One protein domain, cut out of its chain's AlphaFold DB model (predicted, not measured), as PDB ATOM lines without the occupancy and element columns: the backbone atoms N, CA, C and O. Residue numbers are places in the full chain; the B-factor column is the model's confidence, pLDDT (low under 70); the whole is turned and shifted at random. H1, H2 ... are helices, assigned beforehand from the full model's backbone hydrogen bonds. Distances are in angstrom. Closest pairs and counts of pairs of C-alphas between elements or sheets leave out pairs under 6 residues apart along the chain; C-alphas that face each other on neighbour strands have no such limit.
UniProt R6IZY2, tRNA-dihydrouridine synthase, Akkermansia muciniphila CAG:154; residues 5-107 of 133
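Overview. This is residues 5 to 107 of the 133 residues of the protein "tRNA-dihydrouridine synthase" of Akkermansia muciniphila CAG:154 (UniProt R6IZY2). Three helices, H3, H4 and H7, pack with their centres in a triangle; H6 folds back on H7, short H1 and H5 sit together near one end of H4, and H2 reaches away from this body, meeting just H1. The printed part has 103 residues with seven named helices, H1 to H7 in chain order, and no named strand: all helix. It is compact, with a radius of gyration of the C-alphas of 14.4 A and spans of 45 by 31 by 21 A.

Arrangement. Begin with H3, residues 30 to 46, which forms a bundle, helices side by side, with H4, residues 53 to 64, and H7, residues 85 to 96. H3 touches H7 at a shallow tilt of 19 degrees, opposite ways; the closest C-alphas, Phe 30 and Leu 96, are 4.7 A apart. H3 and H4 are a helical hairpin at a steep tilt of 44 degrees, closest at C-alphas 41 and 60, 6.9 A. H4 and H7 only just touch, with 3 pairs of C-alphas within 8 A, closest at Ile 57 and Ala 85, 6.5 A. H6, residues 73 to 79, makes a hairpin with H7, closest at C-alphas 79 and 88, 6.7 A. H5, residues 67 to 70, touches H1, residues 5 to 8, closest at C-alphas 67 and 8, 4.2 A. H2, residues 12 to 20, and H1 only just touch, with 3 such pairs, only at the corner; H2 and H3 are apart. Every O i to N i+4 pair is within hydrogen-bond range in H2, H3, H4, H6 and H7; H1 and H5 are too short for one.

Along the chain. Find C-alpha 30 at (114.143, 117.506, 116.589); H3 runs 24.5 A to C-alpha 46. H4 spans 16.6 A, and H7 16.0 A to C-alpha 96 at (110.506, 120.414, 117.410).

Size, cuts and confidence. The C-alphas farthest apart, Gly 22 and His 50, are 45.6 A apart. The printed part has no cut, no link is long, and no printed residue is under 70 in pLDDT.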
ATOM      1  N   ALA A   5     112.862 104.741 102.587       84.75
ATOM      2  CA  ALA A   5     113.718 105.096 103.721       84.75
ATOM      3  C   ALA A   5     114.215 106.555 103.654       84.75
ATOM      4  O   ALA A   5     114.271 107.229 104.680       84.75
ATOM      5  N   ALA A   6     114.471 107.085 102.451       91.12
ATOM      6  CA  ALA A   6     114.886 108.477 102.268       91.12
ATOM      7  C   ALA A   6     113.765 109.491 102.568       91.12
ATOM      8  O   ALA A   6     114.055 110.640 102.887       91.12
ATOM      9  N   LEU A   7     112.490 109.078 102.514       90.62
ATOM     10  CA  LEU A   7     111.365 109.927 102.929       90.62
ATOM     11  C   LEU A   7     111.285 110.054 104.454       90.62
ATOM     12  O   LEU A   7     110.910 111.105 104.954       90.62
ATOM     13  N   ARG A   8     111.629 108.995 105.199       90.12
ATOM     14  CA  ARG A   8     111.641 108.985 106.675       90.12
ATOM     15  C   ARG A   8     112.877 109.662 107.255       90.12
ATOM     16  O   ARG A   8     112.802 110.251 108.334       90.12
ATOM     17  N   ASN A   9     114.005 109.527 106.566       91.81
ATOM     18  CA  ASN A   9     115.290 110.070 106.971       91.81
ATOM     19  C   ASN A   9     115.917 110.855 105.803       91.81
ATOM     20  O   ASN A   9     116.686 110.293 105.019       91.81
ATOM     21  N   PRO A  10     115.620 112.163 105.702       92.06
ATOM     22  CA  PRO A  10     116.202 113.041 104.687       92.06
ATOM     23  C   PRO A  10     117.739 113.102 104.691       92.06
ATOM     24  O   PRO A  10     118.335 113.496 103.690       92.06
ATOM     25  N   TRP A  11     118.390 112.706 105.789       94.56
ATOM     26  CA  TRP A  11     119.846 112.718 105.947       94.56
ATOM     27  C   TRP A  11     120.511 111.387 105.598       94.56
ATOM     28  O   TRP A  11     121.736 111.293 105.685       94.56
ATOM     29  N   ILE A  12     119.754 110.367 105.174       92.50
ATOM     30  CA  ILE A  12     120.295 109.020 104.941       92.50
ATOM     31  C   ILE A  12     121.499 109.030 103.990       92.50
ATOM     32  O   ILE A  12     122.478 108.335 104.228       92.50
ATOM     33  N   PHE A  13     121.486 109.872 102.954       93.75
ATOM     34  CA  PHE A  13     122.594 109.961 102.002       93.75
ATOM     35  C   PHE A  13     123.850 110.586 102.617       93.75
ATOM     36  O   PHE A  13     124.941 110.063 102.411       93.75
ATOM     37  N   SER A  14     123.714 111.655 103.409       93.50
ATOM     38  CA  SER A  14     124.854 112.229 104.136       93.50
ATOM     39  C   SER A  14     125.403 111.259 105.178       93.50
ATOM     40  O   SER A  14     126.613 111.121 105.298       93.50
ATOM     41  N   GLN A  15     124.525 110.533 105.877       93.38
ATOM     42  CA  GLN A  15     124.930 109.541 106.870       93.38
ATOM     43  C   GLN A  15     125.682 108.376 106.220       93.38
ATOM     44  O   GLN A  15     126.737 107.987 106.713       93.38
ATOM     45  N   LEU A  16     125.191 107.858 105.092       93.25
ATOM     46  CA  LEU A  16     125.882 106.815 104.331       93.25
ATOM     47  C   LEU A  16     127.232 107.293 103.810       93.25
ATOM     48  O   LEU A  16     128.212 106.565 103.908       93.25
ATOM     49  N   HIS A  17     127.299 108.524 103.305       94.31
ATOM     50  CA  HIS A  17     128.553 109.089 102.830       94.31
ATOM     51  C   HIS A  17     129.592 109.191 103.956       94.31
ATOM     52  O   HIS A  17     130.717 108.732 103.774       94.31
ATOM     53  N   SER A  18     129.209 109.692 105.137       94.69
ATOM     54  CA  SER A  18     130.083 109.712 106.318       94.69
ATOM     55  C   SER A  18     130.565 108.308 106.687       94.69
ATOM     56  O   SER A  18     131.764 108.096 106.854       94.69
ATOM     57  N   ARG A  19     129.650 107.332 106.735       93.38
ATOM     58  CA  ARG A  19     129.969 105.941 107.089       93.38
ATOM     59  C   ARG A  19     130.920 105.284 106.090       93.38
ATOM     60  O   ARG A  19     131.876 104.646 106.514       93.38
ATOM     61  N   PHE A  20     130.719 105.482 104.787       94.38
ATOM     62  CA  PHE A  20     131.622 104.958 103.754       94.38
ATOM     63  C   PHE A  20     133.018 105.584 103.792       94.38
ATOM     64  O   PHE A  20     133.967 104.986 103.296       94.38
ATOM     65  N   GLN A  21     133.162 106.753 104.413       95.81
ATOM     66  CA  GLN A  21     134.450 107.397 104.657       95.81
ATOM     67  C   GLN A  21     135.046 107.063 106.036       95.81
ATOM     68  O   GLN A  21     136.042 107.668 106.419       95.81
ATOM     69  N   GLY A  22     134.441 106.153 106.807       95.38
ATOM     70  CA  GLY A  22     134.907 105.790 108.151       95.38
ATOM     71  C   GLY A  22     134.570 106.808 109.246       95.38
ATOM     72  O   GLY A  22     135.082 106.698 110.357       95.38
ATOM     73  N   HIS A  23     133.704 107.785 108.967       95.31
ATOM     74  CA  HIS A  23     133.256 108.777 109.944       95.31
ATOM     75  C   HIS A  23     131.923 108.360 110.589       95.31
ATOM     76  O   HIS A  23     131.085 107.723 109.934       95.31
ATOM     77  N   PRO A  24     131.670 108.738 111.857       90.19
ATOM     78  CA  PRO A  24     130.362 108.539 112.467       90.19
ATOM     79  C   PRO A  24     129.287 109.338 111.716       90.19
ATOM     80  O   PRO A  24     129.526 110.435 111.211       90.19
ATOM     81  N   ALA A  25     128.083 108.770 111.641       88.75
ATOM     82  CA  ALA A  25     126.913 109.503 111.169       88.75
ATOM     83  C   ALA A  25     126.502 110.539 112.228       88.75
ATOM     84  O   ALA A  25     126.611 110.262 113.418       88.75
ATOM     85  N   ALA A  26     126.018 111.706 111.799       86.19
ATOM     86  CA  ALA A  26     125.558 112.739 112.723       86.19
ATOM     87  C   ALA A  26     124.326 112.282 113.521       86.19
ATOM     88  O   ALA A  26     123.373 111.749 112.933       86.19
ATOM     89  N   ASP A  27     124.334 112.567 114.823       88.88
ATOM     90  CA  ASP A  27     123.159 112.450 115.681       88.88
ATOM     91  C   ASP A  27     122.146 113.528 115.296       88.88
ATOM     92  O   ASP A  27     122.467 114.715 115.198       88.88
ATOM     93  N   LEU A  28     120.913 113.103 115.026       94.25
ATOM     94  CA  LEU A  28     119.843 113.997 114.607       94.25
ATOM     95  C   LEU A  28     118.981 114.376 115.804       94.25
ATOM     96  O   LEU A  28     118.590 113.528 116.601       94.25
ATOM     97  N   THR A  29     118.628 115.651 115.869       96.25
ATOM     98  CA  THR A  29     117.712 116.212 116.863       96.25
ATOM     99  C   THR A  29     116.395 116.628 116.221       96.25
ATOM    100  O   THR A  29     116.288 116.779 114.996       96.25
ATOM    101  N   PHE A  30     115.385 116.890 117.042       97.06
ATOM    102  CA  PHE A  30     114.143 117.506 116.589       97.06
ATOM    103  C   PHE A  30     114.379 118.870 115.933       97.06
ATOM    104  O   PHE A  30     113.780 119.146 114.890       97.06
ATOM    105  N   ARG A  31     115.336 119.665 116.424       97.50
ATOM    106  CA  ARG A  31     115.729 120.924 115.780       97.50
ATOM    107  C   ARG A  31     116.197 120.719 114.337       97.50
ATOM    108  O   ARG A  31     115.846 121.504 113.453       97.50
ATOM    109  N   ASN A  32     116.924 119.637 114.042       97.25
ATOM    110  CA  ASN A  32     117.282 119.308 112.657       97.25
ATOM    111  C   ASN A  32     116.038 119.026 111.796       97.25
ATOM    112  O   ASN A  32     115.966 119.493 110.656       97.25
ATOM    113  N   VAL A  33     115.036 118.327 112.343       96.44
ATOM    114  CA  VAL A  33     113.740 118.094 111.682       96.44
ATOM    115  C   VAL A  33     112.998 119.401 111.427       96.44
ATOM    116  O   VAL A  33     112.525 119.613 110.309       96.44
ATOM    117  N   LEU A  34     112.972 120.320 112.392       98.00
ATOM    118  CA  LEU A  34     112.382 121.648 112.222       98.00
ATOM    119  C   LEU A  34     113.039 122.422 111.070       98.00
ATOM    120  O   LEU A  34     112.348 122.958 110.201       98.00
ATOM    121  N   HIS A  35     114.374 122.440 111.015       97.88
ATOM    122  CA  HIS A  35     115.111 123.080 109.923       97.88
ATOM    123  C   HIS A  35     114.822 122.440 108.562       97.88
ATOM    124  O   HIS A  35     114.668 123.150 107.563       97.88
ATOM    125  N   TYR A  36     114.714 121.111 108.506       97.31
ATOM    126  CA  TYR A  36     114.317 120.405 107.291       97.31
ATOM    127  C   TYR A  36     112.906 120.805 106.840       97.31
ATOM    128  O   TYR A  36     112.720 121.130 105.667       97.31
ATOM    129  N   ILE A  37     111.933 120.843 107.756       97.62
ATOM    130  CA  ILE A  37     110.548 121.228 107.455       97.62
ATOM    131  C   ILE A  37     110.482 122.669 106.937       97.62
ATOM    132  O   ILE A  37     109.838 122.899 105.914       97.62
ATOM    133  N   ARG A  38     111.181 123.617 107.580       98.38
ATOM    134  CA  ARG A  38     111.269 125.023 107.137       98.38
ATOM    135  C   ARG A  38     111.793 125.130 105.708       98.38
ATOM    136  O   ARG A  38     111.133 125.699 104.842       98.38
ATOM    137  N   ARG A  39     112.924 124.479 105.428       98.12
ATOM    138  CA  ARG A  39     113.501 124.445 104.078       98.12
ATOM    139  C   ARG A  39     112.560 123.811 103.059       98.12
ATOM    140  O   ARG A  39     112.424 124.317 101.950       98.12
ATOM    141  N   LEU A  40     111.936 122.684 103.402       97.44
ATOM    142  CA  LEU A  40     110.999 122.004 102.511       97.44
ATOM    143  C   LEU A  40     109.794 122.900 102.204       97.44
ATOM    144  O   LEU A  40     109.374 122.984 101.050       97.44
ATOM    145  N   TYR A  41     109.268 123.591 103.215       97.94
ATOM    146  CA  TYR A  41     108.168 124.538 103.076       97.94
ATOM    147  C   TYR A  41     108.523 125.663 102.100       97.94
ATOM    148  O   TYR A  41     107.794 125.879 101.134       97.94
ATOM    149  N   GLU A  42     109.657 126.334 102.311       97.88
ATOM    150  CA  GLU A  42     110.130 127.433 101.460       97.88
ATOM    151  C   GLU A  42     110.330 126.977 100.015       97.88
ATOM    152  O   GLU A  42     109.714 127.528  99.104       97.88
ATOM    153  N   ARG A  43     111.087 125.895  99.800       97.88
ATOM    154  CA  ARG A  43     111.357 125.377  98.451       97.88
ATOM    155  C   ARG A  43     110.089 124.976  97.716       97.88
ATOM    156  O   ARG A  43     109.912 125.297  96.547       97.88
ATOM    157  N   THR A  44     109.174 124.288  98.390       96.75
ATOM    158  CA  THR A  44     107.934 123.832  97.749       96.75
ATOM    159  C   THR A  44     106.921 124.953  97.544       96.75
ATOM    160  O   THR A  44     106.044 124.797  96.695       96.75
ATOM    161  N   ARG A  45     107.031 126.060  98.290       96.56
ATOM    162  CA  ARG A  45     106.295 127.304  98.043       96.56
ATOM    163  C   ARG A  45     106.839 128.023  96.811       96.56
ATOM    164  O   ARG A  45     106.046 128.384  95.953       96.56
ATOM    165  N   GLU A  46     108.160 128.188  96.713       96.31
ATOM    166  CA  GLU A  46     108.844 128.837  95.576       96.31
ATOM    167  C   GLU A  46     108.528 128.160  94.235       96.31
ATOM    168  O   GLU A  46     108.431 128.821  93.208       96.31
ATOM    169  N   MET A  47     108.321 126.841  94.241       94.44
ATOM    170  CA  MET A  47     107.980 126.065  93.043       94.44
ATOM    171  C   MET A  47     106.523 126.230  92.567       94.44
ATOM    172  O   MET A  47     106.148 125.622  91.563       94.44
ATOM    173  N   GLN A  48     105.666 126.961  93.288       93.62
ATOM    174  CA  GLN A  48     104.269 127.148  92.885       93.62
ATOM    175  C   GLN A  48     104.113 128.397  92.026       93.62
ATOM    176  O   GLN A  48     104.309 129.507  92.505       93.62
ATOM    177  N   GLU A  49     103.660 128.209  90.789       93.94
ATOM    178  CA  GLU A  49     103.284 129.309  89.895       93.94
ATOM    179  C   GLU A  49     102.120 130.135  90.471       93.94
ATOM    180  O   GLU A  49     102.152 131.360  90.477       93.94
ATOM    181  N   HIS A  50     101.116 129.448  91.027       94.81
ATOM    182  CA  HIS A  50      99.958 130.050  91.684       94.81
ATOM    183  C   HIS A  50      99.834 129.498  93.100       94.81
ATOM    184  O   HIS A  50      99.407 128.357  93.309       94.81
ATOM    185  N   TYR A  51     100.231 130.305  94.082       95.44
ATOM    186  CA  TYR A  51     100.217 129.896  95.479       95.44
ATOM    187  C   TYR A  51      98.790 129.806  96.029       95.44
ATOM    188  O   TYR A  51      98.041 130.781  96.028       95.44
ATOM    189  N   VAL A  52      98.443 128.633  96.559       96.31
ATOM    190  CA  VAL A  52      97.208 128.410  97.319       96.31
ATOM    191  C   VAL A  52      97.592 127.761  98.642       96.31
ATOM    192  O   VAL A  52      97.968 126.587  98.668       96.31
ATOM    193  N   GLU A  53      97.493 128.524  99.734       95.88
ATOM    194  CA  GLU A  53      97.974 128.128 101.067       95.88
ATOM    195  C   GLU A  53      97.458 126.745 101.476       95.88
ATOM    196  O   GLU A  53      98.246 125.842 101.746       95.88
ATOM    197  N   GLU A  54      96.142 126.537 101.437       95.44
ATOM    198  CA  GLU A  54      95.532 125.272 101.844       95.44
ATOM    199  C   GLU A  54      96.105 124.074 101.066       95.44
ATOM    200  O   GLU A  54      96.443 123.043 101.657       95.44
ATOM    201  N   LYS A  55      96.273 124.200  99.742       95.62
ATOM    202  CA  LYS A  55      96.854 123.137  98.903       95.62
ATOM    203  C   LYS A  55      98.315 122.884  99.261       95.62
ATOM    204  O   LYS A  55      98.756 121.731  99.263       95.62
ATOM    205  N   HIS A  56      99.066 123.941  99.567       97.06
ATOM    206  CA  HIS A  56     100.454 123.826 100.000       97.06
ATOM    207  C   HIS A  56     100.560 123.095 101.339       97.06
ATOM    208  O   HIS A  56     101.334 122.145 101.438       97.06
ATOM    209  N   ILE A  57      99.719 123.427 102.318       97.38
ATOM    210  CA  ILE A  57      99.693 122.751 103.621       97.38
ATOM    211  C   ILE A  57      99.313 121.276 103.494       97.38
ATOM    212  O   ILE A  57      99.985 120.423 104.073       97.38
ATOM    213  N   HIS A  58      98.309 120.931 102.685       96.25
ATOM    214  CA  HIS A  58      97.977 119.525 102.424       96.25
ATOM    215  C   HIS A  58      99.152 118.755 101.802       96.25
ATOM    216  O   HIS A  58      99.436 117.619 102.192       96.25
ATOM    217  N   ARG A  59      99.876 119.380 100.867       95.88
ATOM    218  CA  ARG A  59     101.079 118.801 100.258       95.88
ATOM    219  C   ARG A  59     102.210 118.629 101.277       95.88
ATOM    220  O   ARG A  59     102.815 117.562 101.318       95.88
ATOM    221  N   MET A  60     102.449 119.627 102.125       97.19
ATOM    222  CA  MET A  60     103.453 119.564 103.191       97.19
ATOM    223  C   MET A  60     103.167 118.427 104.168       97.19
ATOM    224  O   MET A  60     104.043 117.603 104.419       97.19
ATOM    225  N   LYS A  61     101.921 118.302 104.639       95.88
ATOM    226  CA  LYS A  61     101.502 117.173 105.482       95.88
ATOM    227  C   LYS A  61     101.780 115.831 104.809       95.88
ATOM    228  O   LYS A  61     102.308 114.932 105.453       95.88
ATOM    229  N   LYS A  62     101.482 115.707 103.508       94.50
ATOM    230  CA  LYS A  62     101.753 114.491 102.726       94.50
ATOM    231  C   LYS A  62     103.246 114.153 102.671       94.50
ATOM    232  O   LYS A  62     103.594 112.985 102.813       94.50
ATOM    233  N   TYR A  63     104.122 115.140 102.484       94.69
ATOM    234  CA  TYR A  63     105.572 114.912 102.471       94.69
ATOM    235  C   TYR A  63     106.111 114.438 103.820       94.69
ATOM    236  O   TYR A  63     107.037 113.634 103.854       94.69
ATOM    237  N   LEU A  64     105.500 114.877 104.919       94.38
ATOM    238  CA  LEU A  64     105.952 114.546 106.266       94.38
ATOM    239  C   LEU A  64     105.381 113.240 106.824       94.38
ATOM    240  O   LEU A  64     105.818 112.829 107.892       94.38
ATOM    241  N   VAL A  65     104.471 112.549 106.124       92.00
ATOM    242  CA  VAL A  65     103.826 111.310 106.619       92.00
ATOM    243  C   VAL A  65     104.837 110.273 107.119       92.00
ATOM    244  O   VAL A  65     104.596 109.630 108.141       92.00
ATOM    245  N   TYR A  66     105.959 110.119 106.410       91.19
ATOM    246  CA  TYR A  66     107.024 109.196 106.794       91.19
ATOM    247  C   TYR A  66     107.888 109.784 107.914       91.19
ATOM    248  O   TYR A  66     108.025 109.141 108.950       91.19
ATOM    249  N   THR A  67     108.421 111.001 107.762       91.88
ATOM    250  CA  THR A  67     109.251 111.675 108.783       91.88
ATOM    251  C   THR A  67     108.564 111.755 110.148       91.88
ATOM    252  O   THR A  67     109.202 111.500 111.167       91.88
ATOM    253  N   ALA A  68     107.258 112.031 110.168       90.88
ATOM    254  CA  ALA A  68     106.455 112.180 111.380       90.88
ATOM    255  C   ALA A  68     106.401 110.914 112.245       90.88
ATOM    256  O   ALA A  68     106.164 111.012 113.441       90.88
ATOM    257  N   ARG A  69     106.690 109.730 111.689       88.06
ATOM    258  CA  ARG A  69     106.748 108.486 112.474       88.06
ATOM    259  C   ARG A  69     107.906 108.463 113.471       88.06
ATOM    260  O   ARG A  69     107.910 107.619 114.348       88.06
ATOM    261  N   GLY A  70     108.893 109.351 113.342       83.88
ATOM    262  CA  GLY A  70     109.942 109.541 114.351       83.88
ATOM    263  C   GLY A  70     109.631 110.603 115.400       83.88
ATOM    264  O   GLY A  70     110.532 110.970 116.148       83.88
ATOM    265  N   LEU A  71     108.415 111.155 115.398       90.81
ATOM    266  CA  LEU A  71     107.997 112.250 116.268       90.81
ATOM    267  C   LEU A  71     106.960 111.763 117.293       90.81
ATOM    268  O   LEU A  71     106.333 110.726 117.073       90.81
ATOM    269  N   PRO A  72     106.747 112.502 118.396       90.69
ATOM    270  CA  PRO A  72     105.733 112.154 119.388       90.69
ATOM    271  C   PRO A  72     104.313 112.131 118.797       90.69
ATOM    272  O   PRO A  72     103.993 112.935 117.920       90.69
ATOM    273  N   ASP A  73     103.421 111.300 119.346       87.69
ATOM    274  CA  ASP A  73     102.020 111.167 118.889       87.69
ATOM    275  C   ASP A  73     101.236 112.491 118.891       87.69
ATOM    276  O   ASP A  73     100.313 112.702 118.093       87.69
ATOM    277  N   THR A  74     101.623 113.422 119.767       91.88
ATOM    278  CA  THR A  74     101.061 114.775 119.823       91.88
ATOM    279  C   THR A  74     101.266 115.537 118.511       91.88
ATOM    280  O   THR A  74     100.380 116.296 118.114       91.88
ATOM    281  N   PHE A  75     102.368 115.294 117.791       93.94
ATOM    282  CA  PHE A  75     102.638 115.909 116.493       93.94
ATOM    283  C   PHE A  75     101.561 115.542 115.473       93.94
ATOM    284  O   PHE A  75     100.910 116.425 114.917       93.94
ATOM    285  N   ASP A  76     101.300 114.247 115.282       90.75
ATOM    286  CA  ASP A  76     100.266 113.764 114.363       90.75
ATOM    287  C   ASP A  76      98.872 114.268 114.766       90.75
ATOM    288  O   ASP A  76      98.065 114.660 113.914       90.75
ATOM    289  N   HIS A  77      98.588 114.287 116.072       92.50
ATOM    290  CA  HIS A  77      97.324 114.779 116.607       92.50
ATOM    291  C   HIS A  77      97.063 116.247 116.222       92.50
ATOM    292  O   HIS A  77      95.992 116.570 115.694       92.50
ATOM    293  N   TYR A  78      98.025 117.144 116.450       95.56
ATOM    294  CA  TYR A  78      97.870 118.558 116.106       95.56
ATOM    295  C   TYR A  78      97.960 118.800 114.597       95.56
ATOM    296  O   TYR A  78      97.149 119.545 114.038       95.56
ATOM    297  N   MET A  79      98.869 118.112 113.903       95.19
ATOM    298  CA  MET A  79      99.102 118.293 112.470       95.19
ATOM    299  C   MET A  79      97.865 117.963 111.626       95.19
ATOM    300  O   MET A  79      97.571 118.658 110.649       95.19
ATOM    301  N   LYS A  80      97.055 116.972 112.026       92.12
ATOM    302  CA  LYS A  80      95.762 116.677 111.372       92.12
ATOM    303  C   LYS A  80      94.825 117.894 111.325       92.12
ATOM    304  O   LYS A  80      94.087 118.040 110.354       92.12
ATOM    305  N   ARG A  81      94.894 118.800 112.305       93.31
ATOM    306  CA  ARG A  81      93.985 119.953 112.464       93.31
ATOM    307  C   ARG A  81      94.510 121.267 111.881       93.31
ATOM    308  O   ARG A  81      93.722 122.192 111.718       93.31
ATOM    309  N   ALA A  82      95.795 121.358 111.541       95.25
ATOM    310  CA  ALA A  82      96.382 122.572 110.971       95.25
ATOM    311  C   ALA A  82      95.740 122.931 109.616       95.25
ATOM    312  O   ALA A  82      95.764 122.110 108.700       95.25
ATOM    313  N   LYS A  83      95.178 124.134 109.462       92.00
ATOM    314  CA  LYS A  83      94.566 124.580 108.190       92.00
ATOM    315  C   LYS A  83      95.335 125.704 107.500       92.00
ATOM    316  O   LYS A  83      95.185 125.883 106.300       92.00
ATOM    317  N   THR A  84      96.166 126.419 108.253       96.94
ATOM    318  CA  THR A  84      96.938 127.574 107.783       96.94
ATOM    319  C   THR A  84      98.435 127.304 107.898       96.94
ATOM    320  O   THR A  84      98.858 126.440 108.676       96.94
ATOM    321  N   ALA A  85      99.253 128.064 107.168       97.06
ATOM    322  CA  ALA A  85     100.705 128.014 107.308       97.06
ATOM    323  C   ALA A  85     101.156 128.401 108.713       97.06
ATOM    324  O   ALA A  85     102.052 127.772 109.269       97.06
ATOM    325  N   ARG A  86     100.481 129.382 109.318       97.62
ATOM    326  CA  ARG A  86     100.747 129.801 110.695       97.62
ATOM    327  C   ARG A  86     100.528 128.658 111.685       97.62
ATOM    328  O   ARG A  86     101.397 128.411 112.512       97.62
ATOM    329  N   ASP A  87      99.397 127.952 111.600       97.25
ATOM    330  CA  ASP A  87      99.125 126.827 112.504       97.25
ATOM    331  C   ASP A  87     100.116 125.683 112.284       97.25
ATOM    332  O   ASP A  87     100.624 125.124 113.251       97.25
ATOM    333  N   PHE A  88     100.407 125.357 111.020       97.94
ATOM    334  CA  PHE A  88     101.373 124.326 110.649       97.94
ATOM    335  C   PHE A  88     102.762 124.610 111.238       97.94
ATOM    336  O   PHE A  88     103.346 123.733 111.874       97.94
ATOM    337  N   MET A  89     103.266 125.836 111.058       98.06
ATOM    338  CA  MET A  89     104.587 126.237 111.544       98.06
ATOM    339  C   MET A  89     104.644 126.296 113.067       98.06
ATOM    340  O   MET A  89     105.571 125.728 113.635       98.06
ATOM    341  N   ARG A  90     103.622 126.864 113.724       98.19
ATOM    342  CA  ARG A  90     103.537 126.894 115.190       98.19
ATOM    343  C   ARG A  90     103.612 125.488 115.786       98.19
ATOM    344  O   ARG A  90     104.409 125.255 116.676       98.19
ATOM    345  N   ILE A  91     102.849 124.526 115.253       97.88
ATOM    346  CA  ILE A  91     102.888 123.130 115.732       97.88
ATOM    347  C   ILE A  91     104.287 122.523 115.574       97.88
ATOM    348  O   ILE A  91     104.741 121.787 116.448       97.88
ATOM    349  N   CYS A  92     104.964 122.803 114.456       97.81
ATOM    350  CA  CYS A  92     106.331 122.333 114.254       97.81
ATOM    351  C   CYS A  92     107.286 122.958 115.274       97.81
ATOM    352  O   CYS A  92     108.101 122.244 115.835       97.81
ATOM    353  N   GLU A  93     107.186 124.259 115.530       98.12
ATOM    354  CA  GLU A  93     108.044 124.973 116.481       98.12
ATOM    355  C   GLU A  93     107.811 124.499 117.919       98.12
ATOM    356  O   GLU A  93     108.764 124.085 118.576       98.12
ATOM    357  N   ASP A  94     106.552 124.433 118.358       97.75
ATOM    358  CA  ASP A  94     106.163 124.020 119.713       97.75
ATOM    359  C   ASP A  94     106.697 122.624 120.085       97.75
ATOM    360  O   ASP A  94     106.999 122.352 121.246       97.75
ATOM    361  N   ILE A  95     106.800 121.719 119.105       96.94
ATOM    362  CA  ILE A  95     107.195 120.321 119.331       96.94
ATOM    363  C   ILE A  95     108.672 120.085 119.011       96.94
ATOM    364  O   ILE A  95     109.310 119.255 119.661       96.94
ATOM    365  N   LEU A  96     109.212 120.764 117.995       97.69
ATOM    366  CA  LEU A  96     110.506 120.414 117.410       97.69
ATOM    367  C   LEU A  96     111.631 121.395 117.727       97.69
ATOM    368  O   LEU A  96     112.778 121.082 117.419       97.69
ATOM    369  N   ASP A  97     111.354 122.561 118.317       97.94
ATOM    370  CA  ASP A  97     112.397 123.544 118.642       97.94
ATOM    371  C   ASP A  97     113.159 123.195 119.933       97.94
ATOM    372  O   ASP A  97     113.214 123.951 120.900       97.94
ATOM    373  N   ASN A  98     113.721 121.991 119.967       97.44
ATOM    374  CA  ASN A  98     114.515 121.461 121.066       97.44
ATOM    375  C   ASN A  98     115.503 120.407 120.553       97.44
ATOM    376  O   ASN A  98     115.423 119.933 119.417       97.44
ATOM    377  N   ASP A  99     116.439 120.034 121.418       97.25
ATOM    378  CA  ASP A  99     117.537 119.133 121.074       97.25
ATOM    379  C   ASP A  99     117.239 117.669 121.449       97.25
ATOM    380  O   ASP A  99     118.155 116.856 121.563       97.25
ATOM    381  N   ALA A 100     115.959 117.305 121.628       96.00
ATOM    382  CA  ALA A 100     115.578 115.911 121.830       96.00
ATOM    383  C   ALA A 100     115.995 115.059 120.615       96.00
ATOM    384  O   ALA A 100     115.912 115.527 119.471       96.00
ATOM    385  N   PRO A 101     116.443 113.813 120.835       94.62
ATOM    386  CA  PRO A 101     116.938 112.962 119.764       94.62
ATOM    387  C   PRO A 101     115.812 112.553 118.808       94.62
ATOM    388  O   PRO A 101     114.719 112.168 119.220       94.62
ATOM    389  N   PHE A 102     116.106 112.576 117.511       92.94
ATOM    390  CA  PHE A 102     115.238 112.035 116.476       92.94
ATOM    391  C   PHE A 102     115.598 110.575 116.213       92.94
ATOM    392  O   PHE A 102     116.685 110.275 115.717       92.94
ATOM    393  N   ALA A 103     114.677 109.663 116.535       86.62
ATOM    394  CA  ALA A 103     114.930 108.230 116.447       86.62
ATOM    395  C   ALA A 103     115.367 107.814 115.023       86.62
ATOM    396  O   ALA A 103     114.701 108.186 114.043       86.62
ATOM    397  N   PRO A 104     116.454 107.032 114.877       79.06
ATOM    398  CA  PRO A 104     116.956 106.606 113.570       79.06
ATOM    399  C   PRO A 104     116.054 105.554 112.911       79.06
ATOM    400  O   PRO A 104     115.995 105.472 111.683       79.06
ATOM    401  N   THR A 105     115.323 104.780 113.713       79.31
ATOM    402  CA  THR A 105     114.407 103.733 113.261       79.31
ATOM    403  C   THR A 105     112.947 104.191 113.352       79.31
ATOM    404  O   THR A 105     112.594 105.043 114.178       79.31
ATOM    405  N   PRO A 106     112.072 103.711 112.454       76.75
ATOM    406  CA  PRO A 106     110.640 103.918 112.594       76.75
ATOM    407  C   PRO A 106     110.054 103.016 113.699       76.75
ATOM    408  O   PRO A 106     110.604 101.950 113.964       76.75
ATOM    409  N   PRO A 107     108.918 103.402 114.301       77.38
ATOM    410  CA  PRO A 107     108.113 102.507 115.124       77.38
ATOM    411  C   PRO A 107     107.550 101.361 114.275       77.38
ATOM    412  O   PRO A 107     107.165 101.566 113.118       77.38
TER     413      PRO A 107